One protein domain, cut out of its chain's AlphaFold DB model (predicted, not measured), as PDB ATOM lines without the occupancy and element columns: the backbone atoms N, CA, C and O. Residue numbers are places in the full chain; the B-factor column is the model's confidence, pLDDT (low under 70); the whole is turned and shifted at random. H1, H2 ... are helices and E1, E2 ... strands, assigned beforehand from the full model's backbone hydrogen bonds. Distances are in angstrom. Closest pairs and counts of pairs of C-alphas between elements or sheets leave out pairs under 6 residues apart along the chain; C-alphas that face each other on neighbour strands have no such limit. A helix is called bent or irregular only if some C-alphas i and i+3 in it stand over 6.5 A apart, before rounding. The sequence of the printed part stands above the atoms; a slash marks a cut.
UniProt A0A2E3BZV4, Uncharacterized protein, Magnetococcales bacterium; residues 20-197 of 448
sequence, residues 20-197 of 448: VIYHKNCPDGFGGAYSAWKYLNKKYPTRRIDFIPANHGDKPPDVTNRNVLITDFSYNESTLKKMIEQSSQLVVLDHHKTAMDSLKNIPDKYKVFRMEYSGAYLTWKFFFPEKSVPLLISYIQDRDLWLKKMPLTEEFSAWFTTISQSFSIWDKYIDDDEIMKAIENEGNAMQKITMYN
ATOM      1  N   VAL A  20      51.331 -29.743  43.265       98.69
ATOM      2  CA  VAL A  20      51.058 -29.102  41.975       98.69
ATOM      3  C   VAL A  20      52.373 -28.679  41.342       98.69
ATOM      4  O   VAL A  20      53.070 -27.813  41.864       98.69
ATOM      5  N   ILE A  21      52.705 -29.277  40.205       98.75
ATOM      6  CA  ILE A  21      53.860 -28.905  39.392       98.75
ATOM      7  C   ILE A  21      53.354 -28.045  38.234       98.75
ATOM      8  O   ILE A  21      52.398 -28.419  37.557       98.75
ATOM      9  N   TYR A  22      53.960 -26.887  37.997       98.56
ATOM     10  CA  TYR A  22      53.455 -25.929  37.011       98.56
ATOM     11  C   TYR A  22      54.570 -25.262  36.214       98.56
ATOM     12  O   TYR A  22      55.712 -25.192  36.675       98.56
ATOM     13  N   HIS A  23      54.239 -24.749  35.026       97.44
ATOM     14  CA  HIS A  23      55.224 -24.074  34.189       97.44
ATOM     15  C   HIS A  23      55.750 -22.790  34.854       97.44
ATOM     16  O   HIS A  23      54.997 -21.877  35.204       97.44
ATOM     17  N   LYS A  24      57.068 -22.734  35.071       95.81
ATOM     18  CA  LYS A  24      57.753 -21.652  35.783       95.81
ATOM     19  C   LYS A  24      57.771 -20.356  34.970       95.81
ATOM     20  O   LYS A  24      58.040 -20.372  33.775       95.81
ATOM     21  N   ASN A  25      57.590 -19.218  35.649       91.75
ATOM     22  CA  ASN A  25      57.620 -17.871  35.060       91.75
ATOM     23  C   ASN A  25      56.619 -17.671  33.901       91.75
ATOM     24  O   ASN A  25      56.803 -16.784  33.069       91.75
ATOM     25  N   CYS A  26      55.560 -18.484  33.852       94.44
ATOM     26  CA  CYS A  26      54.480 -18.400  32.875       94.44
ATOM     27  C   CYS A  26      53.191 -17.967  33.586       94.44
ATOM     28  O   CYS A  26      52.846 -18.576  34.605       94.44
ATOM     29  N   PRO A  27      52.478 -16.919  33.127       97.19
ATOM     30  CA  PRO A  27      51.178 -16.566  33.686       97.19
ATOM     31  C   PRO A  27      50.149 -17.698  33.597       97.19
ATOM     32  O   PRO A  27      49.352 -17.850  34.518       97.19
ATOM     33  N   ASP A  28      50.191 -18.512  32.542       97.81
ATOM     34  CA  ASP A  28      49.267 -19.631  32.376       97.81
ATOM     35  C   ASP A  28      49.559 -20.770  33.370       97.81
ATOM     36  O   ASP A  28      48.687 -21.173  34.147       97.81
ATOM     37  N   GLY A  29      50.823 -21.179  33.494       98.00
ATOM     38  CA  GLY A  29      51.256 -22.145  34.504       98.00
ATOM     39  C   GLY A  29      50.983 -21.690  35.932       98.00
ATOM     40  O   GLY A  29      50.416 -22.446  36.727       98.00
ATOM     41  N   PHE A  30      51.300 -20.436  36.262       98.50
ATOM     42  CA  PHE A  30      50.986 -19.902  37.585       98.50
ATOM     43  C   PHE A  30      49.474 -19.745  37.808       98.50
ATOM     44  O   PHE A  30      49.002 -19.997  38.913       98.50
ATOM     45  N   GLY A  31      48.689 -19.422  36.776       98.44
ATOM     46  CA  GLY A  31      47.223 -19.405  36.835       98.44
ATOM     47  C   GLY A  31      46.620 -20.781  37.125       98.44
ATOM     48  O   GLY A  31      45.666 -20.896  37.904       98.44
ATOM     49  N   GLY A  32      47.221 -21.843  36.585       98.44
ATOM     50  CA  GLY A  32      46.893 -23.220  36.946       98.44
ATOM     51  C   GLY A  32      47.197 -23.520  38.417       98.44
ATOM     52  O   GLY A  32      46.322 -23.987  39.152       98.44
ATOM     53  N   ALA A  33      48.399 -23.175  38.884       98.56
ATOM     54  CA  ALA A  33      48.778 -23.328  40.290       98.56
ATOM     55  C   ALA A  33      47.863 -22.532  41.239       98.56
ATOM     56  O   ALA A  33      47.391 -23.067  42.242       98.56
ATOM     57  N   TYR A  34      47.544 -21.283  40.889       98.56
ATOM     58  CA  TYR A  34      46.630 -20.423  41.638       98.56
ATOM     59  C   TYR A  34      45.233 -21.044  41.748       98.56
ATOM     60  O   TYR A  34      44.647 -21.054  42.829       98.56
ATOM     61  N   SER A  35      44.714 -21.618  40.661       98.50
ATOM     62  CA  SER A  35      43.404 -22.281  40.654       98.50
ATOM     63  C   SER A  35      43.342 -23.439  41.659       98.50
ATOM     64  O   SER A  35      42.367 -23.562  42.408       98.50
ATOM     65  N   ALA A  36      44.403 -24.252  41.722       98.38
ATOM     66  CA  ALA A  36      44.534 -25.325  42.705       98.38
ATOM     67  C   ALA A  36      44.639 -24.777  44.136       98.38
ATOM     68  O   ALA A  36      43.900 -25.212  45.023       98.38
ATOM     69  N   TRP A  37      45.499 -23.776  44.354       98.25
ATOM     70  CA  TRP A  37      45.661 -23.109  45.646       98.25
ATOM     71  C   TRP A  37      44.341 -22.530  46.161       98.25
ATOM     72  O   TRP A  37      43.948 -22.811  47.291       98.25
ATOM     73  N   LYS A  38      43.597 -21.795  45.327       97.38
ATOM     74  CA  LYS A  38      42.324 -21.167  45.707       97.38
ATOM     75  C   LYS A  38      41.291 -22.197  46.152       97.38
ATOM     76  O   LYS A  38      40.545 -21.950  47.101       97.38
ATOM     77  N   TYR A  39      41.228 -23.340  45.467       97.94
ATOM     78  CA  TYR A  39      40.312 -24.421  45.817       97.94
ATOM     79  C   TYR A  39      40.715 -25.092  47.129       97.94
ATOM     80  O   TYR A  39      39.927 -25.149  48.078       97.94
ATOM     81  N   LEU A  40      41.949 -25.588  47.177       97.50
ATOM     82  CA  LEU A  40      42.418 -26.447  48.251       97.50
ATOM     83  C   LEU A  40      42.647 -25.666  49.545       97.50
ATOM     84  O   LEU A  40      42.234 -26.139  50.595       97.50
ATOM     85  N   ASN A  41      43.196 -24.450  49.487       93.75
ATOM     86  CA  ASN A  41      43.399 -23.615  50.673       93.75
ATOM     87  C   ASN A  41      42.064 -23.180  51.301       93.75
ATOM     88  O   ASN A  41      41.939 -23.101  52.519       93.75
ATOM     89  N   LYS A  42      41.027 -22.944  50.484       92.88
ATOM     90  CA  LYS A  42      39.684 -22.625  50.992       92.88
ATOM     91  C   LYS A  42      39.018 -23.830  51.663       92.88
ATOM     92  O   LYS A  42      38.311 -23.656  52.652       92.88
ATOM     93  N   LYS A  43      39.178 -25.028  51.097       95.81
ATOM     94  CA  LYS A  43      38.499 -26.244  51.572       95.81
ATOM     95  C   LYS A  43      39.263 -26.958  52.693       95.81
ATOM     96  O   LYS A  43      38.643 -27.522  53.586       95.81
ATOM     97  N   TYR A  44      40.591 -26.899  52.657       95.56
ATOM     98  CA  TYR A  44      41.517 -27.591  53.553       95.56
ATOM     99  C   TYR A  44      42.628 -26.632  54.032       95.56
ATOM    100  O   TYR A  44      43.797 -26.839  53.709       95.56
ATOM    101  N   PRO A  45      42.299 -25.588  54.815       91.75
ATOM    102  CA  PRO A  45      43.233 -24.505  55.159       91.75
ATOM    103  C   PRO A  45      44.466 -24.941  55.964       91.75
ATOM    104  O   PRO A  45      45.456 -24.221  56.021       91.75
ATOM    105  N   THR A  46      44.418 -26.110  56.605       93.12
ATOM    106  CA  THR A  46      45.534 -26.673  57.383       93.12
ATOM    107  C   THR A  46      46.330 -27.732  56.619       93.12
ATOM    108  O   THR A  46      47.375 -28.175  57.099       93.12
ATOM    109  N   ARG A  47      45.860 -28.164  55.439       93.81
ATOM    110  CA  ARG A  47      46.558 -29.166  54.628       93.81
ATOM    111  C   ARG A  47      47.709 -28.493  53.890       93.81
ATOM    112  O   ARG A  47      47.512 -27.558  53.120       93.81
ATOM    113  N   ARG A  48      48.915 -29.023  54.081       93.56
ATOM    114  CA  ARG A  48      50.080 -28.617  53.296       93.56
ATOM    115  C   ARG A  48      49.965 -29.153  51.870       93.56
ATOM    116  O   ARG A  48      49.737 -30.344  51.680       93.56
ATOM    117  N   ILE A  49      50.167 -28.273  50.897       96.94
ATOM    118  CA  ILE A  49      50.222 -28.591  49.467       96.94
ATOM    119  C   ILE A  49      51.506 -27.977  48.931       96.94
ATOM    120  O   ILE A  49      51.772 -26.799  49.177       96.94
ATOM    121  N   ASP A  50      52.304 -28.766  48.222       98.00
ATOM    122  CA  ASP A  50      53.553 -28.277  47.647       98.00
ATOM    123  C   ASP A  50      53.307 -27.765  46.216       98.00
ATOM    124  O   ASP A  50      52.749 -28.473  45.377       98.00
ATOM    125  N   PHE A  51      53.731 -26.532  45.932       98.38
ATOM    126  CA  PHE A  51      53.639 -25.902  44.611       98.38
ATOM    127  C   PHE A  51      55.041 -25.775  44.019       98.38
ATOM    128  O   PHE A  51      55.862 -25.011  44.528       98.38
ATOM    129  N   ILE A  52      55.327 -26.537  42.963       98.31
ATOM    130  CA  ILE A  52      56.672 -26.699  42.407       98.31
ATOM    131  C   ILE A  52      56.743 -26.070  41.005       98.31
ATOM    132  O   ILE A  52      56.178 -26.627  40.061       98.31
ATOM    133  N   PRO A  53      57.438 -24.931  40.827       97.94
ATOM    134  CA  PRO A  53      57.673 -24.371  39.500       97.94
ATOM    135  C   PRO A  53      58.710 -25.208  38.739       97.94
ATOM    136  O   PRO A  53      59.785 -25.487  39.272       97.94
ATOM    137  N   ALA A  54      58.428 -25.549  37.482       96.75
ATOM    138  CA  ALA A  54      59.315 -26.341  36.632       96.75
ATOM    139  C   ALA A  54      59.369 -25.833  35.180       96.75
ATOM    140  O   ALA A  54      58.429 -25.229  34.659       96.75
ATOM    141  N   ASN A  55      60.488 -26.102  34.515       92.00
ATOM    142  CA  ASN A  55      60.706 -25.892  33.088       92.00
ATOM    143  C   ASN A  55      61.004 -27.211  32.368       92.00
ATOM    144  O   ASN A  55      61.379 -28.220  32.969       92.00
ATOM    145  N   HIS A  56      60.905 -27.192  31.039       85.44
ATOM    146  CA  HIS A  56      61.401 -28.295  30.222       85.44
ATOM    147  C   HIS A  56      62.899 -28.526  30.464       85.44
ATOM    148  O   HIS A  56      63.707 -27.603  30.377       85.44
ATOM    149  N   GLY A  57      63.259 -29.783  30.731       85.12
ATOM    150  CA  GLY A  57      64.633 -30.196  31.021       85.12
ATOM    151  C   GLY A  57      64.984 -30.239  32.511       85.12
ATOM    152  O   GLY A  57      65.989 -30.859  32.857       85.12
ATOM    153  N   ASP A  58      64.153 -29.669  33.389       91.25
ATOM    154  CA  ASP A  58      64.343 -29.810  34.832       91.25
ATOM    155  C   ASP A  58      64.161 -31.273  35.264       91.25
ATOM    156  O   ASP A  58      63.383 -32.039  34.682       91.25
ATOM    157  N   LYS A  59      64.871 -31.668  36.325       94.75
ATOM    158  CA  LYS A  59      64.634 -32.962  36.973       94.75
ATOM    159  C   LYS A  59      63.264 -32.930  37.667       94.75
ATOM    160  O   LYS A  59      62.940 -31.914  38.285       94.75
ATOM    161  N   PRO A  60      62.463 -34.007  37.590       96.50
ATOM    162  CA  PRO A  60      61.207 -34.064  38.328       96.50
ATOM    163  C   PRO A  60      61.472 -34.054  39.845       96.50
ATOM    164  O   PRO A  60      62.502 -34.584  40.278       96.50
ATOM    165  N   PRO A  61      60.571 -33.469  40.657       97.38
ATOM    166  CA  PRO A  61      60.626 -33.607  42.109       97.38
ATOM    167  C   PRO A  61      60.314 -35.052  42.536       97.38
ATOM    168  O   PRO A  61      59.855 -35.864  41.730       97.38
ATOM    169  N   ASP A  62      60.530 -35.369  43.814       97.81
ATOM    170  CA  ASP A  62      60.075 -36.640  44.384       97.81
ATOM    171  C   ASP A  62      58.543 -36.656  44.493       97.81
ATOM    172  O   ASP A  62      57.946 -35.859  45.216       97.81
ATOM    173  N   VAL A  63      57.919 -37.570  43.752       98.31
ATOM    174  CA  VAL A  63      56.464 -37.749  43.686       98.31
ATOM    175  C   VAL A  63      55.984 -38.995  44.431       98.31
ATOM    176  O   VAL A  63      54.810 -39.348  44.334       98.31
ATOM    177  N   THR A  64      56.870 -39.673  45.165       98.25
ATOM    178  CA  THR A  64      56.588 -40.968  45.794       98.25
ATOM    179  C   THR A  64      55.375 -40.891  46.723       98.25
ATOM    180  O   THR A  64      55.358 -40.116  47.679       98.25
ATOM    181  N   ASN A  65      54.352 -41.708  46.448       97.69
ATOM    182  CA  ASN A  65      53.080 -41.762  47.181       97.69
ATOM    183  C   ASN A  65      52.278 -40.441  47.220       97.69
ATOM    184  O   ASN A  65      51.387 -40.288  48.058       97.69
ATOM    185  N   ARG A  66      52.548 -39.491  46.314       98.19
ATOM    186  CA  ARG A  66      51.854 -38.191  46.232       98.19
ATOM    187  C   ARG A  66      50.686 -38.212  45.246       98.19
ATOM    188  O   ARG A  66      50.674 -39.014  44.310       98.19
ATOM    189  N   ASN A  67      49.738 -37.295  45.426       98.44
ATOM    190  CA  ASN A  67      48.658 -37.021  44.472       98.44
ATOM    191  C   ASN A  67      48.999 -35.760  43.669       98.44
ATOM    192  O   ASN A  67      48.797 -34.629  44.125       98.44
ATOM    193  N   VAL A  68      49.556 -35.972  42.479       98.69
ATOM    194  CA  VAL A  68      50.264 -34.958  41.698       98.69
ATOM    195  C   VAL A  68      49.404 -34.418  40.564       98.69
ATOM    196  O   VAL A  68      48.971 -35.153  39.675       98.69
ATOM    197  N   LEU A  69      49.238 -33.103  40.538       98.81
ATOM    198  CA  LEU A  69      48.747 -32.375  39.377       98.81
ATOM    199  C   LEU A  69      49.921 -31.710  38.655       98.81
ATOM    200  O   LEU A  69      50.698 -30.994  39.278       98.81
ATOM    201  N   ILE A  70      50.022 -31.892  37.344       98.69
ATOM    202  CA  ILE A  70      50.934 -31.140  36.479       98.69
ATOM    203  C   ILE A  70      50.088 -30.239  35.573       98.69
ATOM    204  O   ILE A  70      49.155 -30.734  34.945       98.69
ATOM    205  N   THR A  71      50.378 -28.937  35.510       98.12
ATOM    206  CA  THR A  71      49.599 -27.961  34.723       98.12
ATOM    207  C   THR A  71      50.479 -27.095  33.824       98.12
ATOM    208  O   THR A  71      51.544 -26.650  34.249       98.12
ATOM    209  N   ASP A  72      49.995 -26.817  32.608       97.19
ATOM    210  CA  ASP A  72      50.630 -25.945  31.596       97.19
ATOM    211  C   ASP A  72      52.026 -26.398  31.115       97.19
ATOM    212  O   ASP A  72      52.770 -25.675  30.466       97.19
ATOM    213  N   PHE A  73      52.433 -27.621  31.441       95.12
ATOM    214  CA  PHE A  73      53.578 -28.262  30.806       95.12
ATOM    215  C   PHE A  73      53.529 -29.768  31.052       95.12
ATOM    216  O   PHE A  73      52.709 -30.282  31.819       95.12
ATOM    217  N   SER A  74      54.473 -30.484  30.448       94.44
ATOM    218  CA  SER A  74      54.693 -31.892  30.744       94.44
ATOM    219  C   SER A  74      56.157 -32.311  30.626       94.44
ATOM    220  O   SER A  74      56.948 -31.761  29.850       94.44
ATOM    221  N   TYR A  75      56.520 -33.323  31.416       96.31
ATOM    222  CA  TYR A  75      57.767 -34.060  31.248       96.31
ATOM    223  C   TYR A  75      57.675 -35.003  30.043       96.31
ATOM    224  O   TYR A  75      56.586 -35.391  29.619       96.31
ATOM    225  N   ASN A  76      58.828 -35.409  29.504       94.44
ATOM    226  CA  ASN A  76      58.868 -36.389  28.417       94.44
ATOM    227  C   ASN A  76      58.248 -37.741  28.839       94.44
ATOM    228  O   ASN A  76      58.165 -38.053  30.028       94.44
ATOM    229  N   GLU A  77      57.867 -38.564  27.855       95.94
ATOM    230  CA  GLU A  77      57.146 -39.828  28.080       95.94
ATOM    231  C   GLU A  77      57.848 -40.753  29.086       95.94
ATOM    232  O   GLU A  77      57.203 -41.309  29.975       95.94
ATOM    233  N   SER A  78      59.173 -40.898  28.978       96.25
ATOM    234  CA  SER A  78      59.947 -41.800  29.839       96.25
ATOM    235  C   SER A  78      59.985 -41.334  31.296       96.25
ATOM    236  O   SER A  78      59.832 -42.144  32.209       96.25
ATOM    237  N   THR A  79      60.138 -40.028  31.517       97.25
ATOM    238  CA  THR A  79      60.112 -39.423  32.849       97.25
ATOM    239  C   THR A  79      58.712 -39.512  33.442       97.25
ATOM    240  O   THR A  79      58.559 -39.938  34.584       97.25
ATOM    241  N   LEU A  80      57.684 -39.181  32.657       97.75
ATOM    242  CA  LEU A  80      56.302 -39.192  33.122       97.75
ATOM    243  C   LEU A  80      55.832 -40.603  33.509       97.75
ATOM    244  O   LEU A  80      55.145 -40.749  34.513       97.75
ATOM    245  N   LYS A  81      56.245 -41.651  32.777       98.12
ATOM    246  CA  LYS A  81      55.969 -43.055  33.145       98.12
ATOM    247  C   LYS A  81      56.514 -43.408  34.529       98.12
ATOM    248  O   LYS A  81      55.768 -43.928  35.350       98.12
ATOM    249  N   LYS A  82      57.769 -43.050  34.811       98.12
ATOM    250  CA  LYS A  82      58.382 -43.276  36.131       98.12
ATOM    251  C   LYS A  82      57.649 -42.517  37.234       98.12
ATOM    252  O   LYS A  82      57.391 -43.074  38.292       98.12
ATOM    253  N   MET A  83      57.270 -41.265  36.971       98.38
ATOM    254  CA  MET A  83      56.490 -40.476  37.927       98.38
ATOM    255  C   MET A  83      55.130 -41.123  38.214       98.38
ATOM    256  O   MET A  83      54.734 -41.191  39.371       98.38
ATOM    257  N   ILE A  84      54.442 -41.634  37.186       98.38
ATOM    258  CA  ILE A  84      53.166 -42.349  37.335       98.38
ATOM    259  C   ILE A  84      53.335 -43.605  38.202       98.38
ATOM    260  O   ILE A  84      52.487 -43.852  39.052       98.38
ATOM    261  N   GLU A  85      54.408 -44.376  38.006       98.06
ATOM    262  CA  GLU A  85      54.709 -45.582  38.798       98.06
ATOM    263  C   GLU A  85      55.005 -45.274  40.275       98.06
ATOM    264  O   GLU A  85      54.696 -46.087  41.142       98.06
ATOM    265  N   GLN A  86      55.602 -44.115  40.564       98.25
ATOM    266  CA  GLN A  86      55.989 -43.699  41.917       98.25
ATOM    267  C   GLN A  86      54.865 -42.979  42.676       98.25
ATOM    268  O   GLN A  86      54.787 -43.062  43.902       98.25
ATOM    269  N   SER A  87      54.014 -42.237  41.966       98.19
ATOM    270  CA  SER A  87      52.914 -41.462  42.549       98.19
ATOM    271  C   SER A  87      51.730 -42.331  42.976       98.19
ATOM    272  O   SER A  87      51.465 -43.367  42.371       98.19
ATOM    273  N   SER A  88      50.946 -41.858  43.949       98.06
ATOM    274  CA  SER A  88      49.632 -42.445  44.257       98.06
ATOM    275  C   SER A  88      48.641 -42.181  43.121       98.06
ATOM    276  O   SER A  88      47.941 -43.079  42.652       98.06
ATOM    277  N   GLN A  89      48.596 -40.931  42.654       98.06
ATOM    278  CA  GLN A  89      47.815 -40.485  41.505       98.06
ATOM    279  C   GLN A  89      48.588 -39.380  40.790       98.06
ATOM    280  O   GLN A  89      49.189 -38.529  41.441       98.06
ATOM    281  N   LEU A  90      48.542 -39.345  39.458       98.50
ATOM    282  CA  LEU A  90      49.168 -38.275  38.683       98.50
ATOM    283  C   LEU A  90      48.323 -37.905  37.479       98.50
ATOM    284  O   LEU A  90      47.882 -38.786  36.743       98.50
ATOM    285  N   VAL A  91      48.132 -36.610  37.242       98.50
ATOM    286  CA  VAL A  91      47.455 -36.119  36.037       98.50
ATOM    287  C   VAL A  91      48.150 -34.900  35.464       98.50
ATOM    288  O   VAL A  91      48.511 -33.983  36.192       98.50
ATOM    289  N   VAL A  92      48.267 -34.878  34.139       98.56
ATOM    290  CA  VAL A  92      48.713 -33.728  33.348       98.56
ATOM    291  C   VAL A  92      47.508 -32.993  32.756       98.56
ATOM    292  O   VAL A  92      46.686 -33.617  32.085       98.56
ATOM    293  N   LEU A  93      47.412 -31.680  32.960       98.44
ATOM    294  CA  LEU A  93      46.478 -30.775  32.283       98.44
ATOM    295  C   LEU A  93      47.287 -29.798  31.425       98.44
ATOM    296  O   LEU A  93      48.001 -28.950  31.953       98.44
ATOM    297  N   ASP A  94      47.216 -29.942  30.107       97.06
ATOM    298  CA  ASP A  94      48.136 -29.245  29.207       97.06
ATOM    299  C   ASP A  94      47.461 -28.942  27.854       97.06
ATOM    300  O   ASP A  94      46.456 -29.549  27.473       97.06
ATOM    301  N   HIS A  95      47.998 -27.972  27.127       95.44
ATOM    302  CA  HIS A  95      47.501 -27.506  25.835       95.44
ATOM    303  C   HIS A  95      48.594 -27.458  24.754       95.44
ATOM    304  O   HIS A  95      48.315 -27.126  23.603       95.44
ATOM    305  N   HIS A  96      49.818 -27.886  25.066       92.38
ATOM    306  CA  HIS A  96      50.916 -27.902  24.107       92.38
ATOM    307  C   HIS A  96      50.796 -29.051  23.094       92.38
ATOM    308  O   HIS A  96      50.814 -30.238  23.437       92.38
ATOM    309  N   LYS A  97      50.754 -28.718  21.796       91.62
ATOM    310  CA  LYS A  97      50.594 -29.706  20.709       91.62
ATOM    311  C   LYS A  97      51.741 -30.720  20.656       91.62
ATOM    312  O   LYS A  97      51.504 -31.919  20.524       91.62
ATOM    313  N   THR A  98      52.979 -30.252  20.807       89.94
ATOM    314  CA  THR A  98      54.161 -31.132  20.804       89.94
ATOM    315  C   THR A  98      54.134 -32.128  21.972       89.94
ATOM    316  O   THR A  98      54.473 -33.295  21.783       89.94
ATOM    317  N   ALA A  99      53.676 -31.705  23.153       92.12
ATOM    318  CA  ALA A  99      53.491 -32.583  24.307       92.12
ATOM    319  C   ALA A  99      52.366 -33.605  24.092       92.12
ATOM    320  O   ALA A  99      52.530 -34.788  24.383       92.12
ATOM    321  N   MET A 100      51.238 -33.178  23.519       94.38
ATOM    322  CA  MET A 100      50.134 -34.080  23.192       94.38
ATOM    323  C   MET A 100      50.586 -35.211  22.257       94.38
ATOM    324  O   MET A 100      50.235 -36.374  22.473       94.38
ATOM    325  N   ASP A 101      51.376 -34.870  21.236       93.56
ATOM    326  CA  ASP A 101      51.892 -35.831  20.263       93.56
ATOM    327  C   ASP A 101      52.938 -36.770  20.893       93.56
ATOM    328  O   ASP A 101      52.899 -37.981  20.655       93.56
ATOM    329  N   SER A 102      53.843 -36.240  21.729       92.62
ATOM    330  CA  SER A 102      54.896 -37.030  22.385       92.62
ATOM    331  C   SER A 102      54.361 -37.953  23.479       92.62
ATOM    332  O   SER A 102      54.906 -39.030  23.691       92.62
ATOM    333  N   LEU A 103      53.262 -37.584  24.137       96.06
ATOM    334  CA  LEU A 103      52.659 -38.370  25.211       96.06
ATOM    335  C   LEU A 103      51.514 -39.262  24.741       96.06
ATOM    336  O   LEU A 103      50.795 -39.803  25.581       96.06
ATOM    337  N   LYS A 104      51.311 -39.453  23.430       95.56
ATOM    338  CA  LYS A 104      50.184 -40.224  22.865       95.56
ATOM    339  C   LYS A 104      49.988 -41.611  23.500       95.56
ATOM    340  O   LYS A 104      48.845 -42.008  23.699       95.56
ATOM    341  N   ASN A 105      51.074 -42.272  23.909       95.88
ATOM    342  CA  ASN A 105      51.067 -43.611  24.511       95.88
ATOM    343  C   ASN A 105      50.759 -43.632  26.021       95.88
ATOM    344  O   ASN A 105      50.550 -44.700  26.591       95.88
ATOM    345  N   ILE A 106      50.739 -42.477  26.691       97.38
ATOM    346  CA  ILE A 106      50.289 -42.373  28.084       97.38
ATOM    347  C   ILE A 106      48.758 -42.510  28.116       97.38
ATOM    348  O   ILE A 106      48.094 -41.813  27.349       97.38
ATOM    349  N   PRO A 107      48.164 -43.360  28.971       96.69
ATOM    350  CA  PRO A 107      46.710 -43.503  29.046       96.69
ATOM    351  C   PRO A 107      45.982 -42.195  29.397       96.69
ATOM    352  O   PRO A 107      46.426 -41.450  30.269       96.69
ATOM    353  N   ASP A 108      44.807 -41.966  28.800       94.88
ATOM    354  CA  ASP A 108      43.969 -40.766  29.017       94.88
ATOM    355  C   ASP A 108      43.596 -40.513  30.489       94.88
ATOM    356  O   ASP A 108      43.276 -39.391  30.865       94.88
ATOM    357  N   LYS A 109      43.641 -41.532  31.358       96.94
ATOM    358  CA  LYS A 109      43.387 -41.343  32.795       96.94
ATOM    359  C   LYS A 109      44.462 -40.518  33.514       96.94
ATOM    360  O   LYS A 109      44.180 -39.994  34.587       96.94
ATOM    361  N   TYR A 110      45.650 -40.382  32.918       98.00
ATOM    362  CA  TYR A 110      46.782 -39.613  33.449       98.00
ATOM    363  C   TYR A 110      46.990 -38.273  32.727       98.00
ATOM    364  O   TYR A 110      47.933 -37.551  33.044       98.00
ATOM    365  N   LYS A 111      46.166 -37.928  31.728       96.88
ATOM    366  CA  LYS A 111      46.364 -36.706  30.939       96.88
ATOM    367  C   LYS A 111      45.074 -36.152  30.348       96.88
ATOM    368  O   LYS A 111      44.210 -36.888  29.879       96.88
ATOM    369  N   VAL A 112      44.995 -34.834  30.256       96.94
ATOM    370  CA  VAL A 112      43.981 -34.120  29.486       96.94
ATOM    371  C   VAL A 112      44.683 -33.072  28.641       96.94
ATOM    372  O   VAL A 112      45.217 -32.104  29.170       96.94
ATOM    373  N   PHE A 113      44.628 -33.266  27.325       95.88
ATOM    374  CA  PHE A 113      45.080 -32.282  26.348       95.88
ATOM    375  C   PHE A 113      43.894 -31.609  25.664       95.88
ATOM    376  O   PHE A 113      43.016 -32.302  25.129       95.88
ATOM    377  N   ARG A 114      43.848 -30.275  25.676       95.50
ATOM    378  CA  ARG A 114      42.884 -29.475  24.900       95.50
ATOM    379  C   ARG A 114      43.580 -28.243  24.363       95.50
ATOM    380  O   ARG A 114      44.050 -27.438  25.143       95.50
ATOM    381  N   MET A 115      43.637 -28.112  23.043       93.56
ATOM    382  CA  MET A 115      44.332 -26.995  22.393       93.56
ATOM    383  C   MET A 115      43.478 -25.717  22.399       93.56
ATOM    384  O   MET A 115      43.973 -24.637  22.108       93.56
ATOM    385  N   GLU A 116      42.178 -25.850  22.677       94.38
ATOM    386  CA  GLU A 116      41.202 -24.758  22.664       94.38
ATOM    387  C   GLU A 116      41.173 -23.950  23.967       94.38
ATOM    388  O   GLU A 116      40.474 -22.940  24.036       94.38
ATOM    389  N   TYR A 117      41.876 -24.420  24.997       96.88
ATOM    390  CA  TYR A 117      41.890 -23.841  26.333       96.88
ATOM    391  C   TYR A 117      43.327 -23.750  26.825       96.88
ATOM    392  O   TYR A 117      44.106 -24.662  26.565       96.88
ATOM    393  N   SER A 118      43.658 -22.690  27.556       97.75
ATOM    394  CA  SER A 118      44.964 -22.592  28.210       97.75
ATOM    395  C   SER A 118      45.037 -23.533  29.425       97.75
ATOM    396  O   SER A 118      44.007 -23.990  29.946       97.75
ATOM    397  N   GLY A 119      46.239 -23.839  29.901       97.88
ATOM    398  CA  GLY A 119      46.481 -24.607  31.120       97.88
ATOM    399  C   GLY A 119      45.795 -24.011  32.354       97.88
ATOM    400  O   GLY A 119      45.168 -24.752  33.119       97.88
ATOM    401  N   ALA A 120      45.801 -22.683  32.525       98.44
ATOM    402  CA  ALA A 120      45.081 -22.016  33.613       98.44
ATOM    403  C   ALA A 120      43.570 -22.271  33.540       98.44
ATOM    404  O   ALA A 120      42.940 -22.604  34.549       98.44
ATOM    405  N   TYR A 121      42.983 -22.169  32.343       98.50
ATOM    406  CA  TYR A 121      41.561 -22.432  32.132       98.50
ATOM    407  C   TYR A 121      41.203 -23.890  32.439       98.50
ATOM    408  O   TYR A 121      40.228 -24.168  33.150       98.50
ATOM    409  N   LEU A 122      41.990 -24.832  31.909       98.38
ATOM    410  CA  LEU A 122      41.806 -26.264  32.133       98.38
ATOM    411  C   LEU A 122      41.823 -26.595  33.623       98.38
ATOM    412  O   LEU A 122      40.924 -27.280  34.119       98.38
ATOM    413  N   THR A 123      42.804 -26.061  34.344       98.56
ATOM    414  CA  THR A 123      42.971 -26.317  35.771       98.56
ATOM    415  C   THR A 123      41.876 -25.656  36.605       98.56
ATOM    416  O   THR A 123      41.330 -26.302  37.503       98.56
ATOM    417  N   TRP A 124      41.438 -24.436  36.270       98.56
ATOM    418  CA  TRP A 124      40.264 -23.832  36.909       98.56
ATOM    419  C   TRP A 124      39.027 -24.722  36.767       98.56
ATOM    420  O   TRP A 124      38.342 -25.003  37.752       98.56
ATOM    421  N   LYS A 125      38.753 -25.225  35.557       98.06
ATOM    422  CA  LYS A 125      37.601 -26.102  35.304       98.06
ATOM    423  C   LYS A 125      37.721 -27.482  35.945       98.06
ATOM    424  O   LYS A 125      36.689 -28.075  36.258       98.06
ATOM    425  N   PHE A 126      38.931 -27.977  36.184       98.06
ATOM    426  CA  PHE A 126      39.142 -29.198  36.959       98.06
ATOM    427  C   PHE A 126      38.707 -29.012  38.424       98.06
ATOM    428  O   PHE A 126      37.920 -29.807  38.947       98.06
ATOM    429  N   PHE A 127      39.129 -27.923  39.076       98.06
ATOM    430  CA  PHE A 127      38.782 -27.661  40.478       98.06
ATOM    431  C   PHE A 127      37.352 -27.129  40.674       98.06
ATOM    432  O   PHE A 127      36.649 -27.533  41.611       98.06
ATOM    433  N   PHE A 128      36.873 -26.285  39.759       96.94
ATOM    434  CA  PHE A 128      35.582 -25.597  39.822       96.94
ATOM    435  C   PHE A 128      34.703 -25.875  38.582       96.94
ATOM    436  O   PHE A 128      34.361 -24.944  37.850       96.94
ATOM    437  N   PRO A 129      34.286 -27.133  38.332       94.75
ATOM    438  CA  PRO A 129      33.591 -27.511  37.095       94.75
ATOM    439  C   PRO A 129      32.293 -26.725  36.854       94.75
ATOM    440  O   PRO A 129      32.045 -26.279  35.731       94.75
ATOM    441  N   GLU A 130      31.524 -26.483  37.918       93.62
ATOM    442  CA  GLU A 130      30.221 -25.803  37.864       93.62
ATOM    443  C   GLU A 130      30.310 -24.273  37.973       93.62
ATOM    444  O   GLU A 130      29.302 -23.590  37.810       93.62
ATOM    445  N   LYS A 131      31.490 -23.700  38.256       95.00
ATOM    446  CA  LYS A 131      31.637 -22.239  38.354       95.00
ATOM    447  C   LYS A 131      31.993 -21.623  37.009       95.00
ATOM    448  O   LYS A 131      32.660 -22.246  36.174       95.00
ATOM    449  N   SER A 132      31.594 -20.369  36.815       95.38
ATOM    450  CA  SER A 132      32.145 -19.523  35.757       95.38
ATOM    451  C   SER A 132      33.664 -19.396  35.906       95.38
ATOM    452  O   SER A 132      34.229 -19.617  36.982       95.38
ATOM    453  N   VAL A 133      34.335 -19.112  34.791       96.88
ATOM    454  CA  VAL A 133      35.762 -18.782  34.799       96.88
ATOM    455  C   VAL A 133      35.878 -17.286  35.099       96.88
ATOM    456  O   VAL A 133      35.197 -16.518  34.423       96.88
ATOM    457  N   PRO A 134      36.663 -16.876  36.107       97.38
ATOM    458  CA  PRO A 134      36.814 -15.473  36.487       97.38
ATOM    459  C   PRO A 134      37.559 -14.690  35.402       97.38
ATOM    460  O   PRO A 134      38.253 -15.293  34.568       97.38
ATOM    461  N   LEU A 135      37.456 -13.357  35.417       98.06
ATOM    462  CA  LEU A 135      38.098 -12.523  34.396       98.06
ATOM    463  C   LEU A 135      39.612 -12.709  34.364       98.06
ATOM    464  O   LEU A 135      40.162 -12.847  33.277       98.06
ATOM    465  N   LEU A 136      40.273 -12.825  35.520       98.25
ATOM    466  CA  LEU A 136      41.717 -13.069  35.599       98.25
ATOM    467  C   LEU A 136      42.168 -14.256  34.733       98.25
ATOM    468  O   LEU A 136      43.058 -14.121  33.895       98.25
ATOM    469  N   ILE A 137      41.529 -15.417  34.901       98.50
ATOM    470  CA  ILE A 137      41.869 -16.631  34.141       98.50
ATOM    471  C   ILE A 137      41.454 -16.489  32.672       98.50
ATOM    472  O   ILE A 137      42.138 -16.992  31.783       98.50
ATOM    473  N   SER A 138      40.355 -15.782  32.406       98.31
ATOM    474  CA  SER A 138      39.886 -15.527  31.041       98.31
ATOM    475  C   SER A 138      40.870 -14.651  30.260       98.31
ATOM    476  O   SER A 138      41.190 -14.986  29.123       98.31
ATOM    477  N   TYR A 139      41.405 -13.594  30.876       98.56
ATOM    478  CA  TYR A 139      42.408 -12.720  30.271       98.56
ATOM    479  C   TYR A 139      43.750 -13.428  30.066       98.56
ATOM    480  O   TYR A 139      44.364 -13.276  29.009       98.56
ATOM    481  N   ILE A 140      44.186 -14.246  31.036       98.31
ATOM    482  CA  ILE A 140      45.371 -15.107  30.879       98.31
ATOM    483  C   ILE A 140      45.204 -16.001  29.647       98.31
ATOM    484  O   ILE A 140      46.084 -16.014  28.792       98.31
ATOM    485  N   GLN A 141      44.055 -16.670  29.505       98.06
ATOM    486  CA  GLN A 141      43.765 -17.495  28.333       98.06
ATOM    487  C   GLN A 141      43.723 -16.682  27.032       98.06
ATOM    488  O   GLN A 141      44.240 -17.134  26.013       98.06
ATOM    489  N   ASP A 142      43.081 -15.510  27.034       97.69
ATOM    490  CA  ASP A 142      42.951 -14.675  25.834       97.69
ATOM    491  C   ASP A 142      44.323 -14.250  25.296       97.69
ATOM    492  O   ASP A 142      44.542 -14.259  24.081       97.69
ATOM    493  N   ARG A 143      45.267 -13.959  26.200       96.12
ATOM    494  CA  ARG A 143      46.657 -13.654  25.860       96.12
ATOM    495  C   ARG A 143      47.450 -14.894  25.455       96.12
ATOM    496  O   ARG A 143      48.140 -14.850  24.438       96.12
ATOM    497  N   ASP A 144      47.368 -15.970  26.230       95.81
ATOM    498  CA  ASP A 144      48.139 -17.197  26.014       95.81
ATOM    499  C   ASP A 144      47.809 -17.860  24.664       95.81
ATOM    500  O   ASP A 144      48.692 -18.131  23.849       95.81
ATOM    501  N   LEU A 145      46.515 -17.973  24.350       94.81
ATOM    502  CA  LEU A 145      46.030 -18.479  23.062       94.81
ATOM    503  C   LEU A 145      46.066 -17.427  21.939       94.81
ATOM    504  O   LEU A 145      45.671 -17.721  20.809       94.81
ATOM    505  N   TRP A 146      46.516 -16.203  22.236       93.88
ATOM    506  CA  TRP A 146      46.613 -15.080  21.298       93.88
ATOM    507  C   TRP A 146      45.288 -14.734  20.591       93.88
ATOM    508  O   TRP A 146      45.255 -14.404  19.404       93.88
ATOM    509  N   LEU A 147      44.170 -14.827  21.315       94.50
ATOM    510  CA  LEU A 147      42.822 -14.646  20.770       94.50
ATOM    511  C   LEU A 147      42.469 -13.174  20.543       94.50
ATOM    512  O   LEU A 147      41.790 -12.869  19.561       94.50
ATOM    513  N   LYS A 148      42.915 -12.288  21.446       93.50
ATOM    514  CA  LYS A 148      42.627 -10.842  21.441       93.50
ATOM    515  C   LYS A 148      41.128 -10.527  21.359       93.50
ATOM    516  O   LYS A 148      40.716  -9.640  20.613       93.50
ATOM    517  N   LYS A 149      40.299 -11.302  22.062       96.00
ATOM    518  CA  LYS A 149      38.835 -11.158  22.032       96.00
ATOM    519  C   LYS A 149      38.303 -10.350  23.201       96.00
ATOM    520  O   LYS A 149      37.216  -9.786  23.079       96.00
ATOM    521  N   MET A 150      39.011 -10.333  24.327       96.50
ATOM    522  CA  MET A 150      38.562  -9.581  25.492       96.50
ATOM    523  C   MET A 150      38.851  -8.080  25.315       96.50
ATOM    524  O   MET A 150      39.838  -7.700  24.675       96.50
ATOM    525  N   PRO A 151      37.975  -7.201  25.836       95.75
ATOM    526  CA  PRO A 151      38.254  -5.771  25.850       95.75
ATOM    527  C   PRO A 151      39.516  -5.516  26.671       95.75
ATOM    528  O   PRO A 151      39.721  -6.161  27.688       95.75
ATOM    529  N   LEU A 152      40.356  -4.573  26.250       96.56
ATOM    530  CA  LEU A 152      41.568  -4.200  26.985       96.56
ATOM    531  C   LEU A 152      42.580  -5.354  27.198       96.56
ATOM    532  O   LEU A 152      43.406  -5.287  28.106       96.56
ATOM    533  N   THR A 153      42.554  -6.424  26.384       96.50
ATOM    534  CA  THR A 153      43.491  -7.563  26.521       96.50
ATOM    535  C   THR A 153      44.953  -7.134  26.492       96.50
ATOM    536  O   THR A 153      45.778  -7.696  27.211       96.50
ATOM    537  N   GLU A 154      45.309  -6.184  25.633       95.75
ATOM    538  CA  GLU A 154      46.702  -5.769  25.464       95.75
ATOM    539  C   GLU A 154      47.156  -4.889  26.639       95.75
ATOM    540  O   GLU A 154      48.284  -5.014  27.111       95.75
ATOM    541  N   GLU A 155      46.259  -4.056  27.160       98.06
ATOM    542  CA  GLU A 155      46.414  -3.266  28.378       98.06
ATOM    543  C   GLU A 155      46.581  -4.172  29.599       98.06
ATOM    544  O   GLU A 155      47.546  -4.011  30.349       98.06
ATOM    545  N   PHE A 156      45.710  -5.177  29.746       98.00
ATOM    546  CA  PHE A 156      45.859  -6.225  30.751       98.00
ATOM    547  C   PHE A 156      47.207  -6.921  30.601       98.00
ATOM    548  O   PHE A 156      47.940  -7.035  31.572       98.00
ATOM    549  N   SER A 157      47.561  -7.361  29.394       95.62
ATOM    550  CA  SER A 157      48.796  -8.114  29.161       95.62
ATOM    551  C   SER A 157      50.029  -7.293  29.526       95.62
ATOM    552  O   SER A 157      50.939  -7.810  30.170       95.62
ATOM    553  N   ALA A 158      50.056  -6.011  29.158       95.94
ATOM    554  CA  ALA A 158      51.155  -5.116  29.494       95.94
ATOM    555  C   ALA A 158      51.262  -4.909  31.010       95.94
ATOM    556  O   ALA A 158      52.332  -5.114  31.581       95.94
ATOM    557  N   TRP A 159      50.158  -4.567  31.676       96.94
ATOM    558  CA  TRP A 159      50.141  -4.351  33.124       96.94
ATOM    559  C   TRP A 159      50.448  -5.631  33.910       96.94
ATOM    560  O   TRP A 159      51.309  -5.632  34.787       96.94
ATOM    561  N   PHE A 160      49.810  -6.747  33.566       96.62
ATOM    562  CA  PHE A 160      49.869  -7.985  34.338       96.62
ATOM    563  C   PHE A 160      51.270  -8.607  34.354       96.62
ATOM    564  O   PHE A 160      51.632  -9.280  35.316       96.62
ATOM    565  N   THR A 161      52.109  -8.324  33.348       91.75
ATOM    566  CA  THR A 161      53.531  -8.728  33.364       91.75
ATOM    567  C   THR A 161      54.339  -8.089  34.497       91.75
ATOM    568  O   THR A 161      55.391  -8.613  34.861       91.75
ATOM    569  N   THR A 162      53.854  -6.986  35.076       93.62
ATOM    570  CA  THR A 162      54.472  -6.307  36.227       93.62
ATOM    571  C   THR A 162      54.022  -6.885  37.571       93.62
ATOM    572  O   THR A 162      54.652  -6.642  38.603       93.62
ATOM    573  N   ILE A 163      52.955  -7.688  37.574       95.94
ATOM    574  CA  ILE A 163      52.371  -8.253  38.786       95.94
ATOM    575  C   ILE A 163      53.130  -9.514  39.190       95.94
ATOM    576  O   ILE A 163      53.226 -10.493  38.451       95.94
ATOM    577  N   SER A 164      53.652  -9.509  40.417       96.19
ATOM    578  CA  SER A 164      54.387 -10.649  40.967       96.19
ATOM    579  C   SER A 164      53.507 -11.900  41.053       96.19
ATOM    580  O   SER A 164      52.365 -11.841  41.515       96.19
ATOM    581  N   GLN A 165      54.066 -13.049  40.665       95.94
ATOM    582  CA  GLN A 165      53.424 -14.363  40.756       95.94
ATOM    583  C   GLN A 165      53.368 -14.851  42.211       95.94
ATOM    584  O   GLN A 165      54.145 -15.698  42.648       95.94
ATOM    585  N   SER A 166      52.447 -14.273  42.976       97.19
ATOM    586  CA  SER A 166      52.128 -14.655  44.350       97.19
ATOM    587  C   SER A 166      50.643 -14.952  44.454       97.19
ATOM    588  O   SER A 166      49.817 -14.166  43.987       97.19
ATOM    589  N   PHE A 167      50.298 -16.053  45.123       97.50
ATOM    590  CA  PHE A 167      48.904 -16.444  45.290       97.50
ATOM    591  C   PHE A 167      48.087 -15.360  45.991       97.50
ATOM    592  O   PHE A 167      47.001 -15.043  45.528       97.50
ATOM    593  N   SER A 168      48.622 -14.733  47.044       96.25
ATOM    594  CA  SER A 168      47.916 -13.679  47.783       96.25
ATOM    595  C   SER A 168      47.752 -12.382  46.991       96.25
ATOM    596  O   SER A 168      46.801 -11.641  47.225       96.25
ATOM    597  N   ILE A 169      48.667 -12.095  46.061       97.12
ATOM    598  CA  ILE A 169      48.559 -10.932  45.173       97.12
ATOM    599  C   ILE A 169      47.491 -11.205  44.117       97.12
ATOM    600  O   ILE A 169      46.576 -10.404  43.960       97.12
ATOM    601  N   TRP A 170      47.574 -12.353  43.442       97.62
ATOM    602  CA  TRP A 170      46.617 -12.741  42.406       97.62
ATOM    603  C   TRP A 170      45.208 -12.930  42.964       97.62
ATOM    604  O   TRP A 170      44.239 -12.643  42.268       97.62
ATOM    605  N   ASP A 171      45.081 -13.326  44.235       97.56
ATOM    606  CA  ASP A 171      43.779 -13.493  44.876       97.56
ATOM    607  C   ASP A 171      42.957 -12.208  44.961       97.56
ATOM    608  O   ASP A 171      41.735 -12.282  45.007       97.56
ATOM    609  N   LYS A 172      43.606 -11.040  44.947       97.06
ATOM    610  CA  LYS A 172      42.919  -9.743  44.913       97.06
ATOM    611  C   LYS A 172      42.206  -9.521  43.579       97.06
ATOM    612  O   LYS A 172      41.106  -8.995  43.557       97.06
ATOM    613  N   TYR A 173      42.816  -9.973  42.486       97.19
ATOM    614  CA  TYR A 173      42.329  -9.779  41.116       97.19
ATOM    615  C   TYR A 173      41.370 -10.881  40.653       97.19
ATOM    616  O   TYR A 173      41.009 -10.934  39.480       97.19
ATOM    617  N   ILE A 174      40.968 -11.783  41.556       95.38
ATOM    618  CA  ILE A 174      39.848 -12.695  41.299       95.38
ATOM    619  C   ILE A 174      38.502 -11.972  41.360       95.38
ATOM    620  O   ILE A 174      37.511 -12.493  40.854       95.38
ATOM    621  N   ASP A 175      38.477 -10.820  42.030       95.81
ATOM    622  CA  ASP A 175      37.371  -9.882  42.002       95.81
ATOM    623  C   ASP A 175      37.420  -9.118  40.675       95.81
ATOM    624  O   ASP A 175      38.419  -8.463  40.351       95.81
ATOM    625  N   ASP A 176      36.345  -9.251  39.902       95.12
ATOM    626  CA  ASP A 176      36.223  -8.687  38.564       95.12
ATOM    627  C   ASP A 176      36.285  -7.143  38.588       95.12
ATOM    628  O   ASP A 176      36.829  -6.544  37.660       95.12
ATOM    629  N   ASP A 177      35.829  -6.483  39.659       96.50
ATOM    630  CA  ASP A 177      35.902  -5.020  39.769       96.50
ATOM    631  C   ASP A 177      37.340  -4.555  40.027       96.50
ATOM    632  O   ASP A 177      37.792  -3.556  39.463       96.50
ATOM    633  N   GLU A 178      38.085  -5.273  40.868       97.19
ATOM    634  CA  GLU A 178      39.464  -4.908  41.217       97.19
ATOM    635  C   GLU A 178      40.421  -5.086  40.036       97.19
ATOM    636  O   GLU A 178      41.269  -4.224  39.791       97.19
ATOM    637  N   ILE A 179      40.279  -6.170  39.265       97.12
ATOM    638  CA  ILE A 179      41.081  -6.366  38.052       97.12
ATOM    639  C   ILE A 179      40.748  -5.324  36.980       97.12
ATOM    640  O   ILE A 179      41.667  -4.771  36.380       97.12
ATOM    641  N   MET A 180      39.468  -5.000  36.766       97.62
ATOM    642  CA  MET A 180      39.078  -4.005  35.764       97.62
ATOM    643  C   MET A 180      39.580  -2.606  36.129       97.62
ATOM    644  O   MET A 180      40.206  -1.959  35.291       97.62
ATOM    645  N   LYS A 181      39.429  -2.179  37.392       97.50
ATOM    646  CA  LYS A 181      40.002  -0.907  37.870       97.50
ATOM    647  C   LYS A 181      41.516  -0.848  37.665       97.50
ATOM    648  O   LYS A 181      42.037   0.193  37.278       97.50
ATOM    649  N   ALA A 182      42.236  -1.941  37.926       96.31
ATOM    650  CA  ALA A 182      43.686  -1.976  37.737       96.31
ATOM    651  C   ALA A 182      44.078  -1.834  36.254       96.31
ATOM    652  O   ALA A 182      44.956  -1.035  35.920       96.31
ATOM    653  N   ILE A 183      43.383  -2.542  35.353       97.38
ATOM    654  CA  ILE A 183      43.596  -2.428  33.902       97.38
ATOM    655  C   ILE A 183      43.309  -0.997  33.422       97.38
ATOM    656  O   ILE A 183      44.098  -0.442  32.659       97.38
ATOM    657  N   GLU A 184      42.216  -0.382  33.871       96.69
ATOM    658  CA  GLU A 184      41.832   0.974  33.464       96.69
ATOM    659  C   GLU A 184      42.815   2.039  33.967       96.69
ATOM    660  O   GLU A 184      43.185   2.943  33.215       96.69
ATOM    661  N   ASN A 185      43.281   1.914  35.213       96.50
ATOM    662  CA  ASN A 185      44.176   2.894  35.830       96.50
ATOM    663  C   ASN A 185      45.617   2.810  35.306       96.50
ATOM    664  O   ASN A 185      46.276   3.838  35.150       96.50
ATOM    665  N   GLU A 186      46.126   1.601  35.050       95.94
ATOM    666  CA  GLU A 186      47.551   1.383  34.758       95.94
ATOM    667  C   GLU A 186      47.806   0.845  33.343       95.94
ATOM    668  O   GLU A 186      48.840   1.134  32.730       95.94
ATOM    669  N   GLY A 187      46.862   0.082  32.792       96.75
ATOM    670  CA  GLY A 187      47.051  -0.698  31.571       96.75
ATOM    671  C   GLY A 187      47.327   0.145  30.330       96.75
ATOM    672  O   GLY A 187      48.224  -0.196  29.559       96.75
ATOM    673  N   ASN A 188      46.642   1.279  30.148       95.56
ATOM    674  CA  ASN A 188      46.828   2.118  28.956       95.56
ATOM    675  C   ASN A 188      48.255   2.689  28.852       95.56
ATOM    676  O   ASN A 188      48.901   2.609  27.803       95.56
ATOM    677  N   ALA A 189      48.782   3.226  29.957       96.00
ATOM    678  CA  ALA A 189      50.137   3.768  29.992       96.00
ATOM    679  C   ALA A 189      51.186   2.664  29.766       96.00
ATOM    680  O   ALA A 189      52.122   2.856  28.981       96.00
ATOM    681  N   MET A 190      50.990   1.494  30.387       96.56
ATOM    682  CA  MET A 190      51.863   0.323  30.230       96.56
ATOM    683  C   MET A 190      51.853  -0.219  28.798       96.56
ATOM    684  O   MET A 190      52.905  -0.524  28.228       96.56
ATOM    685  N   GLN A 191      50.685  -0.287  28.166       96.75
ATOM    686  CA  GLN A 191      50.552  -0.698  26.772       96.75
ATOM    687  C   GLN A 191      51.253   0.294  25.840       96.75
ATOM    688  O   GLN A 191      52.010  -0.119  24.960       96.75
ATOM    689  N   LYS A 192      51.079   1.604  26.058       97.12
ATOM    690  CA  LYS A 192      51.719   2.646  25.243       97.12
ATOM    691  C   LYS A 192      53.244   2.529  25.259       97.12
ATOM    692  O   LYS A 192      53.868   2.552  24.193       97.12
ATOM    693  N   ILE A 193      53.858   2.373  26.436       96.50
ATOM    694  CA  ILE A 193      55.316   2.194  26.528       96.50
ATOM    695  C   ILE A 193      55.760   0.844  25.947       96.50
ATOM    696  O   ILE A 193      56.785   0.777  25.266       96.50
ATOM    697  N   THR A 194      54.963  -0.212  26.128       95.94
ATOM    698  CA  THR A 194      55.211  -1.536  25.539       95.94
ATOM    699  C   THR A 194      55.247  -1.459  24.012       95.94
ATOM    700  O   THR A 194      56.218  -1.897  23.396       95.94
ATOM    701  N   MET A 195      54.260  -0.816  23.384       96.19
ATOM    702  CA  MET A 195      54.206  -0.625  21.930       96.19
ATOM    703  C   MET A 195      55.356   0.236  21.401       96.19
ATOM    704  O   MET A 195      55.912  -0.066  20.338       96.19
ATOM    705  N   TYR A 196      55.738   1.288  22.133       97.56
ATOM    706  CA  TYR A 196      56.911   2.098  21.799       97.56
ATOM    707  C   TYR A 196      58.187   1.245  21.798       97.56
ATOM    708  O   TYR A 196      58.933   1.254  20.816       97.56
ATOM    709  N   ASN A 197      58.402   0.454  22.852       97.38
ATOM    710  CA  ASN A 197      59.565  -0.423  22.980       97.38
ATOM    711  C   ASN A 197      59.591  -1.497  21.893       97.38
ATOM    712  O   ASN A 197      60.614  -1.655  21.231       97.38
TER     713      ASN A 197
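AT A GLANCE: This is residues 20 to 197 of the 448 residues of an uncharacterized protein of Magnetococcales bacterium (UniProt A0A2E3BZV4). What is seen first? A twisted parallel sheet of five strands has H1 and H4 side by side over one face and H2 over the other; beyond H1 and H4, away from the sheet, a second group of helices, H5 to H8, makes the other end of the longest axis. There H5 packs on H1 and H4, and the bent H8 lies at the far end. How is it built? The 178 printed residues have eight named helices and five named strands, in the order E1 H1 E2 E3 H2 E4 H3 E5 H4 H5 H6 H7 H8; the sheet's order is E2 E1 E3 E4 E5, all parallel, and the class is mixed. It is compact, with a radius of gyration of the C-alphas of 16.8 A and spans of 50 by 37 by 29 A.

IN THESE COORDINATES: Where are the strands? E1 is residues 20 to 23, beginning at C-alpha 20 (51.058, -29.102, 41.975); E2 is 50 to 54, E3 67 to 71, E4 89 to 94, 16.7 A long, and E5 111 to 113. Where are the helices? H1 is residues 27 to 43, 24.0 A long, H2 77 to 86, H3 97 to 102, H4 119 to 127, H5 135 to 144, H6 153 to 160 and H7 167 to 174. H8, residues 176 to 197, was assigned as one helix by its hydrogen bonds but is bent, with C-alphas 185 and 188 7.4 A apart. Its arms are H8a, 176 to 185, and H8b, 188 to 197, which ends at C-alpha 197 (59.565, -0.423, 22.980).

HOW THE PARTS SIT: What pairs the strands? Within hydrogen-bond range are N 22 and O 52 of E1 and E2, 3.0 A, N 21 and O 69 of E1 and E3, 2.8 A, N 70 and O 91 of E3 and E4, 2.8 A, and N 112 and O 92 of E5 and E4, 2.8 A. What is on the sheet? H1 and H4 are on the same face, at heights of 9.1 A and 9.0 A, H2 is on the opposite face, and H3 only grazes the sheet. Which helices touch? H1 touches H4 at a shallow tilt of 15 degrees, C-alphas of Gly 32 and Ala 120 closest at 4.0 A; H4 and H5 form a helical hairpin, closest at Tyr 121 and Ile 137, 6.1 A. H7 touches H1, closest at Phe 167 and Tyr 34, 5.9 A, and H6 touches H8b, closest at Glu 155 and Gln 191, 5.1 A. How are their backbones? Every O i to N i+4 pair is within hydrogen-bond range in H2, H3, H4, H5, H6, H8a and H8b, but 12 of 13 in H1 and 2 of 4 in H7.

THE WHOLE: How far does it reach? The two C-alphas farthest apart, of Asn 65 and Tyr 196, are 50.8 A apart. Is it unbroken and confident? The printed part has no cut, and the link E2 to E3, 12 residues, is long. Its mean pLDDT is 96.4, and no printed residue is under 70.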